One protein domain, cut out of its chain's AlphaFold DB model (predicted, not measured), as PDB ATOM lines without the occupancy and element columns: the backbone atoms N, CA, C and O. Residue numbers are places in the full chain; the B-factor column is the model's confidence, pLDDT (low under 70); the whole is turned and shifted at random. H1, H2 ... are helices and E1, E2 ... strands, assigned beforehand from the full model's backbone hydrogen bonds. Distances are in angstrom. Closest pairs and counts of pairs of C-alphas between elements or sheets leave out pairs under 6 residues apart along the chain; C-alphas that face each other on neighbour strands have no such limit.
ATOM      1  N   ARG A  37      98.339 129.505  93.394       94.31
ATOM      2  CA  ARG A  37      99.329 128.746  94.167       94.31
ATOM      3  C   ARG A  37      99.478 127.325  93.627       94.31
ATOM      4  O   ARG A  37      98.509 126.754  93.135       94.31
ATOM      5  N   ILE A  38     100.679 126.767  93.744       95.62
ATOM      6  CA  ILE A  38     100.987 125.354  93.493       95.62
ATOM      7  C   ILE A  38     101.324 124.693  94.830       95.62
ATOM      8  O   ILE A  38     102.088 125.253  95.615       95.62
ATOM      9  N   TYR A  39     100.783 123.499  95.067       96.44
ATOM     10  CA  TYR A  39     101.130 122.663  96.214       96.44
ATOM     11  C   TYR A  39     101.879 121.419  95.736       96.44
ATOM     12  O   TYR A  39     101.359 120.657  94.923       96.44
ATOM     13  N   GLU A  40     103.090 121.205  96.240       96.25
ATOM     14  CA  GLU A  40     103.846 119.969  96.037       96.25
ATOM     15  C   GLU A  40     103.691 119.081  97.268       96.25
ATOM     16  O   GLU A  40     104.047 119.493  98.366       96.25
ATOM     17  N   VAL A  41     103.184 117.861  97.102       95.38
ATOM     18  CA  VAL A  41     103.041 116.909  98.211       95.38
ATOM     19  C   VAL A  41     104.178 115.900  98.152       95.38
ATOM     20  O   VAL A  41     104.273 115.139  97.188       95.38
ATOM     21  N   ILE A  42     105.009 115.851  99.195       95.38
ATOM     22  CA  ILE A  42     106.134 114.916  99.281       95.38
ATOM     23  C   ILE A  42     106.060 114.053 100.546       95.38
ATOM     24  O   ILE A  42     105.667 114.543 101.608       95.38
ATOM     25  N   PRO A  43     106.437 112.764 100.475       95.12
ATOM     26  CA  PRO A  43     106.686 111.976 101.673       95.12
ATOM     27  C   PRO A  43     107.947 112.482 102.390       95.12
ATOM     28  O   PRO A  43     108.957 112.755 101.746       95.12
ATOM     29  N   ALA A  44     107.912 112.549 103.717       94.25
ATOM     30  CA  ALA A  44     109.047 112.928 104.551       94.25
ATOM     31  C   ALA A  44     109.069 112.115 105.855       94.25
ATOM     32  O   ALA A  44     108.036 111.619 106.309       94.25
ATOM     33  N   ALA A  45     110.251 112.000 106.464       92.94
ATOM     34  CA  ALA A  45     110.421 111.473 107.816       92.94
ATOM     35  C   ALA A  45     110.011 112.552 108.837       92.94
ATOM     36  O   ALA A  45     110.846 113.246 109.409       92.94
ATOM     37  N   THR A  46     108.703 112.761 108.968       92.12
ATOM     38  CA  THR A  46     108.067 113.732 109.866       92.12
ATOM     39  C   THR A  46     106.866 113.069 110.523       92.12
ATOM     40  O   THR A  46     106.199 112.256 109.883       92.12
ATOM     41  N   ASP A  47     106.555 113.453 111.759       91.38
ATOM     42  CA  ASP A  47     105.404 112.918 112.503       91.38
ATOM     43  C   ASP A  47     104.106 113.685 112.203       91.38
ATOM     44  O   ASP A  47     103.002 113.222 112.488       91.38
ATOM     45  N   ALA A  48     104.221 114.865 111.590       92.50
ATOM     46  CA  ALA A  48     103.096 115.740 111.280       92.50
ATOM     47  C   ALA A  48     103.190 116.341 109.872       92.50
ATOM     48  O   ALA A  48     104.268 116.426 109.277       92.50
ATOM     49  N   LEU A  49     102.039 116.790 109.357       95.38
ATOM     50  CA  LEU A  49     101.977 117.588 108.133       95.38
ATOM     51  C   LEU A  49     102.698 118.917 108.343       95.38
ATOM     52  O   LEU A  49     102.404 119.635 109.300       95.38
ATOM     53  N   ARG A  50     103.574 119.268 107.408       96.00
ATOM     54  CA  ARG A  50     104.221 120.580 107.358       96.00
ATOM     55  C   ARG A  50     103.927 121.272 106.043       96.00
ATOM     56  O   ARG A  50     103.883 120.612 105.010       96.00
ATOM     57  N   PHE A  51     103.730 122.582 106.116       95.88
ATOM     58  CA  PHE A  51     103.467 123.454 104.979       95.88
ATOM     59  C   PHE A  51     104.556 124.518 104.966       95.88
ATOM     60  O   PHE A  51     104.560 125.405 105.817       95.88
ATOM     61  N   ASP A  52     105.479 124.404 104.024       96.44
ATOM     62  CA  ASP A  52     106.631 125.291 103.917       96.44
ATOM     63  C   ASP A  52     106.557 126.037 102.570       96.44
ATOM     64  O   ASP A  52     106.362 125.420 101.519       96.44
ATOM     65  N   GLU A  53     106.688 127.368 102.574       96.94
ATOM     66  CA  GLU A  53     106.770 128.134 101.321       96.94
ATOM     67  C   GLU A  53     108.096 127.813 100.618       96.94
ATOM     68  O   GLU A  53     109.172 127.864 101.216       96.94
ATOM     69  N   VAL A  54     108.020 127.500  99.329       97.81
ATOM     70  CA  VAL A  54     109.184 127.280  98.475       97.81
ATOM     71  C   VAL A  54     109.532 128.603  97.809       97.81
ATOM     72  O   VAL A  54     108.696 129.224  97.150       97.81
ATOM     73  N   THR A  55     110.777 129.039  97.965       96.25
ATOM     74  CA  THR A  55     111.229 130.362  97.522       96.25
ATOM     75  C   THR A  55     112.351 130.265  96.491       96.25
ATOM     76  O   THR A  55     112.908 129.196  96.242       96.25
ATOM     77  N   GLY A  56     112.645 131.387  95.828       93.62
ATOM     78  CA  GLY A  56     113.761 131.495  94.890       93.62
ATOM     79  C   GLY A  56     113.726 130.471  93.750       93.62
ATOM     80  O   GLY A  56     112.676 130.186  93.165       93.62
ATOM     81  N   THR A  57     114.900 129.932  93.426       92.81
ATOM     82  CA  THR A  57     115.106 128.967  92.338       92.81
ATOM     83  C   THR A  57     114.491 127.598  92.616       92.81
ATOM     84  O   THR A  57     114.171 126.879  91.670       92.81
ATOM     85  N   ASP A  58     114.240 127.246  93.878       95.94
ATOM     86  CA  ASP A  58     113.673 125.940  94.236       95.94
ATOM     87  C   ASP A  58     112.256 125.761  93.686       95.94
ATOM     88  O   ASP A  58     111.853 124.655  93.315       95.94
ATOM     89  N   LYS A  59     111.525 126.871  93.515       96.75
ATOM     90  CA  LYS A  59     110.212 126.892  92.852       96.75
ATOM     91  C   LYS A  59     110.278 126.320  91.441       96.75
ATOM     92  O   LYS A  59     109.371 125.603  91.021       96.75
ATOM     93  N   LEU A  60     111.353 126.619  90.708       95.06
ATOM     94  CA  LEU A  60     111.548 126.104  89.358       95.06
ATOM     95  C   LEU A  60     111.712 124.585  89.378       95.06
ATOM     96  O   LEU A  60     111.092 123.901  88.567       95.06
ATOM     97  N   GLY A  61     112.489 124.060  90.328       93.69
ATOM     98  CA  GLY A  61     112.666 122.621  90.516       93.69
ATOM     99  C   GLY A  61     111.335 121.906  90.748       93.69
ATOM    100  O   GLY A  61     111.053 120.905  90.085       93.69
ATOM    101  N   VAL A  62     110.481 122.464  91.612       95.50
ATOM    102  CA  VAL A  62     109.130 121.939  91.869       95.50
ATOM    103  C   VAL A  62     108.304 121.889  90.584       95.50
ATOM    104  O   VAL A  62     107.777 120.837  90.222       95.50
ATOM    105  N   VAL A  63     108.215 123.001  89.852       94.44
ATOM    106  CA  VAL A  63     107.380 123.073  88.644       94.44
ATOM    107  C   VAL A  63     107.917 122.135  87.552       94.44
ATOM    108  O   VAL A  63     107.161 121.352  86.973       94.44
ATOM    109  N   VAL A  64     109.227 122.136  87.295       91.38
ATOM    110  CA  VAL A  64     109.863 121.309  86.250       91.38
ATOM    111  C   VAL A  64     109.694 119.810  86.504       91.38
ATOM    112  O   VAL A  64     109.480 119.049  85.551       91.38
ATOM    113  N   ASN A  65     109.780 119.377  87.763       90.19
ATOM    114  CA  ASN A  65     109.649 117.966  88.124       90.19
ATOM    115  C   ASN A  65     108.200 117.459  88.070       90.19
ATOM    116  O   ASN A  65     108.006 116.251  87.950       90.19
ATOM    117  N   ASN A  66     107.207 118.356  88.086       89.38
ATOM    118  CA  ASN A  66     105.790 117.993  88.177       89.38
ATOM    119  C   ASN A  66     104.941 118.346  86.937       89.38
ATOM    120  O   ASN A  66     103.773 117.973  86.892       89.38
ATOM    121  N   THR A  67     105.485 119.019  85.913       82.88
ATOM    122  CA  THR A  67     104.672 119.474  84.758       82.88
ATOM    123  C   THR A  67     104.629 118.473  83.589       82.88
ATOM    124  O   THR A  67     103.708 118.532  82.788       82.88
ATOM    125  N   TYR A  68     105.558 117.508  83.484       70.69
ATOM    126  CA  TYR A  68     105.537 116.465  82.438       70.69
ATOM    127  C   TYR A  68     106.333 115.215  82.838       70.69
ATOM    128  O   TYR A  68     107.367 115.305  83.501       70.69
ATOM    129  N   ARG A  69     105.925 114.039  82.336       70.00
ATOM    130  CA  ARG A  69     106.740 112.815  82.418       70.00
ATOM    131  C   ARG A  69     107.998 112.976  81.554       70.00
ATOM    132  O   ARG A  69     107.895 113.248  80.360       70.00
ATOM    133  N   ARG A  70     109.180 112.754  82.145       64.12
ATOM    134  CA  ARG A  70     110.505 113.003  81.529       64.12
ATOM    135  C   ARG A  70     110.668 112.436  80.108       64.12
ATOM    136  O   ARG A  70     111.262 113.102  79.268       64.12
ATOM    137  N   PHE A  71     110.108 111.258  79.822       62.53
ATOM    138  CA  PHE A  71     110.217 110.603  78.509       62.53
ATOM    139  C   PHE A  71     109.521 111.356  77.367       62.53
ATOM    140  O   PHE A  71     110.026 111.365  76.249       62.53
ATOM    141  N   TRP A  72     108.416 112.046  77.644       66.62
ATOM    142  CA  TRP A  72     107.662 112.775  76.619       66.62
ATOM    143  C   TRP A  72     108.393 114.043  76.171       66.62
ATOM    144  O   TRP A  72     108.367 114.403  75.002       66.62
ATOM    145  N   VAL A  73     109.126 114.681  77.084       65.25
ATOM    146  CA  VAL A  73     109.852 115.930  76.810       65.25
ATOM    147  C   VAL A  73     110.989 115.723  75.807       65.25
ATOM    148  O   VAL A  73     111.250 116.596  74.987       65.25
ATOM    149  N   ARG A  74     111.662 114.565  75.855       65.75
ATOM    150  CA  ARG A  74     112.712 114.228  74.883       65.75
ATOM    151  C   ARG A  74     112.124 113.864  73.518       65.75
ATOM    152  O   ARG A  74     112.710 114.234  72.512       65.75
ATOM    153  N   GLY A  75     110.985 113.171  73.494       68.69
ATOM    154  CA  GLY A  75     110.324 112.749  72.254       68.69
ATOM    155  C   GLY A  75     109.722 113.895  71.436       68.69
ATOM    156  O   GLY A  75     109.632 113.778  70.221       68.69
ATOM    157  N   PHE A  76     109.350 115.005  72.081       74.44
ATOM    158  CA  PHE A  76     108.755 116.177  71.422       74.44
ATOM    159  C   PHE A  76     109.727 117.340  71.179       74.44
ATOM    160  O   PHE A  76     109.289 118.408  70.767       74.44
ATOM    161  N   ASP A  77     111.011 117.170  71.514       76.50
ATOM    162  CA  ASP A  77     112.050 118.216  71.485       76.50
ATOM    163  C   ASP A  77     111.645 119.565  72.124       76.50
ATOM    164  O   ASP A  77     112.180 120.627  71.836       76.50
ATOM    165  N   CYS A  78     110.710 119.541  73.075       81.25
ATOM    166  CA  CYS A  78     110.123 120.745  73.660       81.25
ATOM    167  C   CYS A  78     110.879 121.238  74.906       81.25
ATOM    168  O   CYS A  78     110.296 121.863  75.792       81.25
ATOM    169  N   ARG A  79     112.174 120.923  75.026       83.62
ATOM    170  CA  ARG A  79     112.963 121.160  76.251       83.62
ATOM    171  C   ARG A  79     113.076 122.638  76.601       83.62
ATOM    172  O   ARG A  79     112.815 123.002  77.747       83.62
ATOM    173  N   GLU A  80     113.445 123.459  75.624       86.56
ATOM    174  CA  GLU A  80     113.603 124.906  75.783       86.56
ATOM    175  C   GLU A  80     112.259 125.565  76.103       86.56
ATOM    176  O   GLU A  80     112.105 126.207  77.142       86.56
ATOM    177  N   TRP A  81     111.244 125.286  75.282       87.25
ATOM    178  CA  TRP A  81     109.872 125.743  75.501       87.25
ATOM    179  C   TRP A  81     109.358 125.384  76.906       87.25
ATOM    180  O   TRP A  81     108.864 126.248  77.635       87.25
ATOM    181  N   ARG A  82     109.547 124.128  77.339       89.25
ATOM    182  CA  ARG A  82     109.153 123.662  78.676       89.25
ATOM    183  C   ARG A  82     109.882 124.433  79.768       89.25
ATOM    184  O   ARG A  82     109.251 124.830  80.743       89.25
ATOM    185  N   PHE A  83     111.192 124.627  79.628       90.06
ATOM    186  CA  PHE A  83     111.979 125.365  80.609       90.06
ATOM    187  C   PHE A  83     111.466 126.801  80.762       90.06
ATOM    188  O   PHE A  83     111.169 127.213  81.883       90.06
ATOM    189  N   HIS A  84     111.267 127.523  79.655       92.50
ATOM    190  CA  HIS A  84     110.750 128.892  79.689       92.50
ATOM    191  C   HIS A  84     109.357 128.978  80.315       92.50
ATOM    192  O   HIS A  84     109.111 129.862  81.137       92.50
ATOM    193  N   HIS A  85     108.457 128.044  79.998       91.69
ATOM    194  CA  HIS A  85     107.133 128.024  80.616       91.69
ATOM    195  C   HIS A  85     107.181 127.710  82.110       91.69
ATOM    196  O   HIS A  85     106.544 128.412  82.896       91.69
ATOM    197  N   CYS A  86     107.960 126.710  82.529       93.56
ATOM    198  CA  CYS A  86     108.120 126.398  83.946       93.56
ATOM    199  C   CYS A  86     108.759 127.566  84.714       93.56
ATOM    200  O   CYS A  86     108.304 127.881  85.813       93.56
ATOM    201  N   ALA A  87     109.752 128.245  84.131       94.62
ATOM    202  CA  ALA A  87     110.367 129.443  84.703       94.62
ATOM    203  C   ALA A  87     109.370 130.598  84.835       94.62
ATOM    204  O   ALA A  87     109.280 131.217  85.897       94.62
ATOM    205  N   ASN A  88     108.557 130.839  83.806       94.44
ATOM    206  CA  ASN A  88     107.511 131.855  83.844       94.44
ATOM    207  C   ASN A  88     106.504 131.578  84.976       94.44
ATOM    208  O   ASN A  88     106.244 132.460  85.796       94.44
ATOM    209  N   ILE A  89     106.024 130.337  85.101       94.56
ATOM    210  CA  ILE A  89     105.121 129.921  86.186       94.56
ATOM    211  C   ILE A  89     105.792 130.108  87.554       94.56
ATOM    212  O   ILE A  89     105.227 130.765  88.430       94.56
ATOM    213  N   ALA A  90     107.010 129.590  87.731       95.38
ATOM    214  CA  ALA A  90     107.747 129.664  88.992       95.38
ATOM    215  C   ALA A  90     108.007 131.114  89.441       95.38
ATOM    216  O   ALA A  90     108.001 131.396  90.638       95.38
ATOM    217  N   SER A  91     108.177 132.048  88.502       95.19
ATOM    218  CA  SER A  91     108.367 133.470  88.814       95.19
ATOM    219  C   SER A  91     107.092 134.184  89.285       95.19
ATOM    220  O   SER A  91     107.181 135.181  89.994       95.19
ATOM    221  N   ARG A  92     105.901 133.675  88.935       95.19
ATOM    222  CA  ARG A  92     104.617 134.379  89.136       95.19
ATOM    223  C   ARG A  92     103.689 133.735  90.157       95.19
ATOM    224  O   ARG A  92     102.797 134.403  90.671       95.19
ATOM    225  N   VAL A  93     103.864 132.448  90.436       95.50
ATOM    226  CA  VAL A  93     102.926 131.661  91.246       95.50
ATOM    227  C   VAL A  93     103.574 131.281  92.569       95.50
ATOM    228  O   VAL A  93     104.715 130.831  92.578       95.50
ATOM    229  N   SER A  94     102.875 131.473  93.690       95.69
ATOM    230  CA  SER A  94     103.341 130.999  95.008       95.69
ATOM    231  C   SER A  94     103.432 129.471  95.034       95.69
ATOM    232  O   SER A  94     102.629 128.792  94.391       95.69
ATOM    233  N   VAL A  95     104.419 128.915  95.733       97.06
ATOM    234  CA  VAL A  95     104.633 127.461  95.771       97.06
ATOM    235  C   VAL A  95     104.762 127.041  97.223       97.06
ATOM    236  O   VAL A  95     105.588 127.572  97.950       97.06
ATOM    237  N   CYS A  96     103.959 126.070  97.636       97.12
ATOM    238  CA  CYS A  96     103.987 125.509  98.978       97.12
ATOM    239  C   CYS A  96     104.317 124.021  98.901       97.12
ATOM    240  O   CYS A  96     103.766 123.294  98.073       97.12
ATOM    241  N   ARG A  97     105.216 123.565  99.764       97.38
ATOM    242  CA  ARG A  97     105.556 122.159  99.919       97.38
ATOM    243  C   ARG A  97     104.834 121.601 101.135       97.38
ATOM    244  O   ARG A  97     104.983 122.101 102.244       97.38
ATOM    245  N   ILE A  98     104.074 120.541 100.897       97.19
ATOM    246  CA  ILE A  98     103.369 119.760 101.901       97.19
ATOM    247  C   ILE A  98     104.198 118.511 102.177       97.19
ATOM    248  O   ILE A  98     104.199 117.565 101.387       97.19
ATOM    249  N   SER A  99     104.904 118.502 103.302       96.88
ATOM    250  CA  SER A  99     105.634 117.323 103.764       96.88
ATOM    251  C   SER A  99     104.695 116.453 104.590       96.88
ATOM    252  O   SER A  99     104.162 116.914 105.602       96.88
ATOM    253  N   ARG A 100     104.471 115.205 104.162       95.56
ATOM    254  CA  ARG A 100     103.594 114.252 104.858       95.56
ATOM    255  C   ARG A 100     104.367 113.069 105.450       95.56
ATOM    256  O   ARG A 100     105.286 112.582 104.789       95.56
ATOM    257  N   PRO A 101     103.952 112.551 106.620       95.81
ATOM    258  CA  PRO A 101     104.442 111.278 107.134       95.81
ATOM    259  C   PRO A 101     104.295 110.153 106.101       95.81
ATOM    260  O   PRO A 101     103.284 110.049 105.391       95.81
ATOM    261  N   GLN A 102     105.314 109.301 106.010       94.12
ATOM    262  CA  GLN A 102     105.251 108.084 105.203       94.12
ATOM    263  C   GLN A 102     104.288 107.065 105.823       94.12
ATOM    264  O   GLN A 102     104.159 106.982 107.037       94.12
ATOM    265  N   GLY A 103     103.591 106.294 104.984       89.31
ATOM    266  CA  GLY A 103     102.686 105.231 105.443       89.31
ATOM    267  C   GLY A 103     101.366 105.693 106.077       89.31
ATOM    268  O   GLY A 103     100.559 104.844 106.436       89.31
ATOM    269  N   VAL A 104     101.109 107.003 106.181       89.62
ATOM    270  CA  VAL A 104      99.871 107.545 106.770       89.62
ATOM    271  C   VAL A 104      98.954 108.136 105.695       89.62
ATOM    272  O   VAL A 104      99.398 108.906 104.836       89.62
ATOM    273  N   HIS A 105      97.665 107.800 105.779       89.31
ATOM    274  CA  HIS A 105      96.584 108.344 104.952       89.31
ATOM    275  C   HIS A 105      96.080 109.670 105.533       89.31
ATOM    276  O   HIS A 105      95.416 109.697 106.568       89.31
ATOM    277  N   LEU A 106      96.451 110.785 104.899       92.75
ATOM    278  CA  LEU A 106      96.138 112.151 105.349       92.75
ATOM    279  C   LEU A 106      95.492 112.997 104.247       92.75
ATOM    280  O   LEU A 106      95.481 114.222 104.329       92.75
ATOM    281  N   GLU A 107      94.963 112.361 103.206       91.62
ATOM    282  CA  GLU A 107      94.453 113.004 101.995       91.62
ATOM    283  C   GLU A 107      93.339 114.005 102.326       91.62
ATOM    284  O   GLU A 107      93.372 115.146 101.867       91.62
ATOM    285  N   GLN A 108      92.402 113.608 103.192       92.75
ATOM    286  CA  GLN A 108      91.317 114.479 103.641       92.75
ATOM    287  C   GLN A 108      91.846 115.689 104.426       92.75
ATOM    288  O   GLN A 108      91.491 116.824 104.119       92.75
ATOM    289  N   LYS A 109      92.756 115.463 105.379       93.69
ATOM    290  CA  LYS A 109      93.345 116.531 106.201       93.69
ATOM    291  C   LYS A 109      94.157 117.523 105.362       93.69
ATOM    292  O   LYS A 109      94.144 118.722 105.632       93.69
ATOM    293  N   ILE A 110      94.862 117.034 104.340       95.62
ATOM    294  CA  ILE A 110      95.577 117.876 103.371       95.62
ATOM    295  C   ILE A 110      94.582 118.747 102.597       95.62
ATOM    296  O   ILE A 110      94.795 119.954 102.492       95.62
ATOM    297  N   ALA A 111      93.494 118.160 102.087       94.69
ATOM    298  CA  ALA A 111      92.476 118.897 101.343       94.69
ATOM    299  C   ALA A 111      91.818 119.990 102.198       94.69
ATOM    300  O   ALA A 111      91.709 121.130 101.750       94.69
ATOM    301  N   GLU A 112      91.447 119.673 103.439       94.94
ATOM    302  CA  GLU A 112      90.884 120.630 104.399       94.94
ATOM    303  C   GLU A 112      91.835 121.813 104.631       94.94
ATOM    304  O   GLU A 112      91.432 122.967 104.486       94.94
ATOM    305  N   LYS A 113      93.125 121.543 104.874       93.44
ATOM    306  CA  LYS A 113      94.134 122.596 105.072       93.44
ATOM    307  C   LYS A 113      94.347 123.477 103.842       93.44
ATOM    308  O   LYS A 113      94.536 124.681 103.988       93.44
ATOM    309  N   ILE A 114      94.307 122.904 102.639       94.44
ATOM    310  CA  ILE A 114      94.398 123.683 101.396       94.44
ATOM    311  C   ILE A 114      93.180 124.603 101.255       94.44
ATOM    312  O   ILE A 114      93.348 125.771 100.910       94.44
ATOM    313  N   ILE A 115      91.974 124.105 101.539       93.75
ATOM    314  CA  ILE A 115      90.738 124.896 101.459       93.75
ATOM    315  C   ILE A 115      90.774 126.059 102.458       93.75
ATOM    316  O   ILE A 115      90.483 127.187 102.072       93.75
ATOM    317  N   GLU A 116      91.206 125.820 103.701       91.94
ATOM    318  CA  GLU A 116      91.389 126.879 104.708       91.94
ATOM    319  C   GLU A 116      92.328 127.993 104.209       91.94
ATOM    320  O   GLU A 116      92.023 129.174 104.358       91.94
ATOM    321  N   GLN A 117      93.438 127.636 103.552       87.50
ATOM    322  CA  GLN A 117      94.389 128.599 102.975       87.50
ATOM    323  C   GLN A 117      93.841 129.358 101.756       87.50
ATOM    324  O   GLN A 117      94.405 130.383 101.372       87.50
ATOM    325  N   MET A 118      92.781 128.859 101.116       84.12
ATOM    326  CA  MET A 118      92.126 129.520  99.981       84.12
ATOM    327  C   MET A 118      91.056 130.527 100.410       84.12
ATOM    328  O   MET A 118      90.717 131.404  99.619       84.12
ATOM    329  N   SER A 119      90.518 130.399 101.627       77.81
ATOM    330  CA  SER A 119      89.500 131.301 102.184       77.81
ATOM    331  C   SER A 119      90.064 132.617 102.741       77.81
ATOM    332  O   SER A 119      89.284 133.468 103.164       77.81
ATOM    333  N   VAL A 120      91.391 132.783 102.725       55.91
ATOM    334  CA  VAL A 120      92.143 133.981 103.144       55.91
ATOM    335  C   VAL A 120      92.724 134.687 101.918       55.91
ATOM    336  O   VAL A 120      92.643 135.927 101.835       55.91
TER     337      VAL A 120
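This is residues 37 to 120 of the 120 residues of an uncharacterized protein of bioreactor metagenome (UniProt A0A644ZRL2). What shape do these atoms make? A small, strongly twisted sheet of three strands has H4 along one face and H1 across the other, and beyond H1 the helices H2 and H3 make an open arm that reaches away from the sheet and folds back to it. Residues 74 to 80, at the far turn of that arm, stick out. What is it built of? There are 84 printed residues with four named helices and three named strands, in the order E1, E2, H1, H2, H3, E3, H4; the sheet runs E1, E3, E2 and is mixed, and the class is mixed, helices and strands. How spread out is it? It is loose, with a radius of gyration of the C-alphas of 14.7 A and spans of 41 by 30 by 19 A.

How do the strands pair? E1, residues 37 to 44, is the parallel neighbour of E3, residues 94 to 101, with N 38 and O 94 2.9 A apart, within hydrogen-bond range. E2, residues 50 to 54, is antiparallel to E3, with N 54 and O 95 2.8 A apart, within hydrogen-bond range. What is on the faces of this sheet? H1, residues 58 to 66, is on one face at a height over the sheet of 9.4 A, and on the local plane it runs across the strands, at 68 degrees to E3. H4, residues 107 to 118, is on the opposite face at a height of 9.7 A, and on the local plane it runs along the strands, at 26 degrees to E3. Where are the other helices? H3, residues 79 to 92, touches H1 at a steep tilt of 51 degrees, the closest C-alphas being those of Leu 60 and Ala 90, 5.2 A apart, and only grazes the sheet with residues 89 to 92. H2, residues 70 to 75, is not on the sheet and is close but not clearly touching H3, the closest C-alphas being those of Val 73 and Arg 79, 6.1 A apart. Are the helix backbones complete? Every O i to N i+4 pair is within hydrogen-bond range in H1, H3 and H4, and 1 of 2 is in H2.

Where does the printed part begin? E1 starts at C-alpha 37, (99.329, 128.746, 94.167), and is 21.3 A long. How long are the later elements? H3 measures 20.3 A, E3 23.2 A and H4 16.8 A, ending at C-alpha 118, (92.126, 129.520, 99.981).

How far does it reach? The two C-alphas farthest apart, those of Asp 47 and Asp 77, are 41.9 A apart. Is anything cut or long? The printed part has no cut, and the six links between elements are tight. Where is confidence low? Residues 70 to 75 and residue 120 are under 70, and the mean pLDDT of the printed part is 89.7.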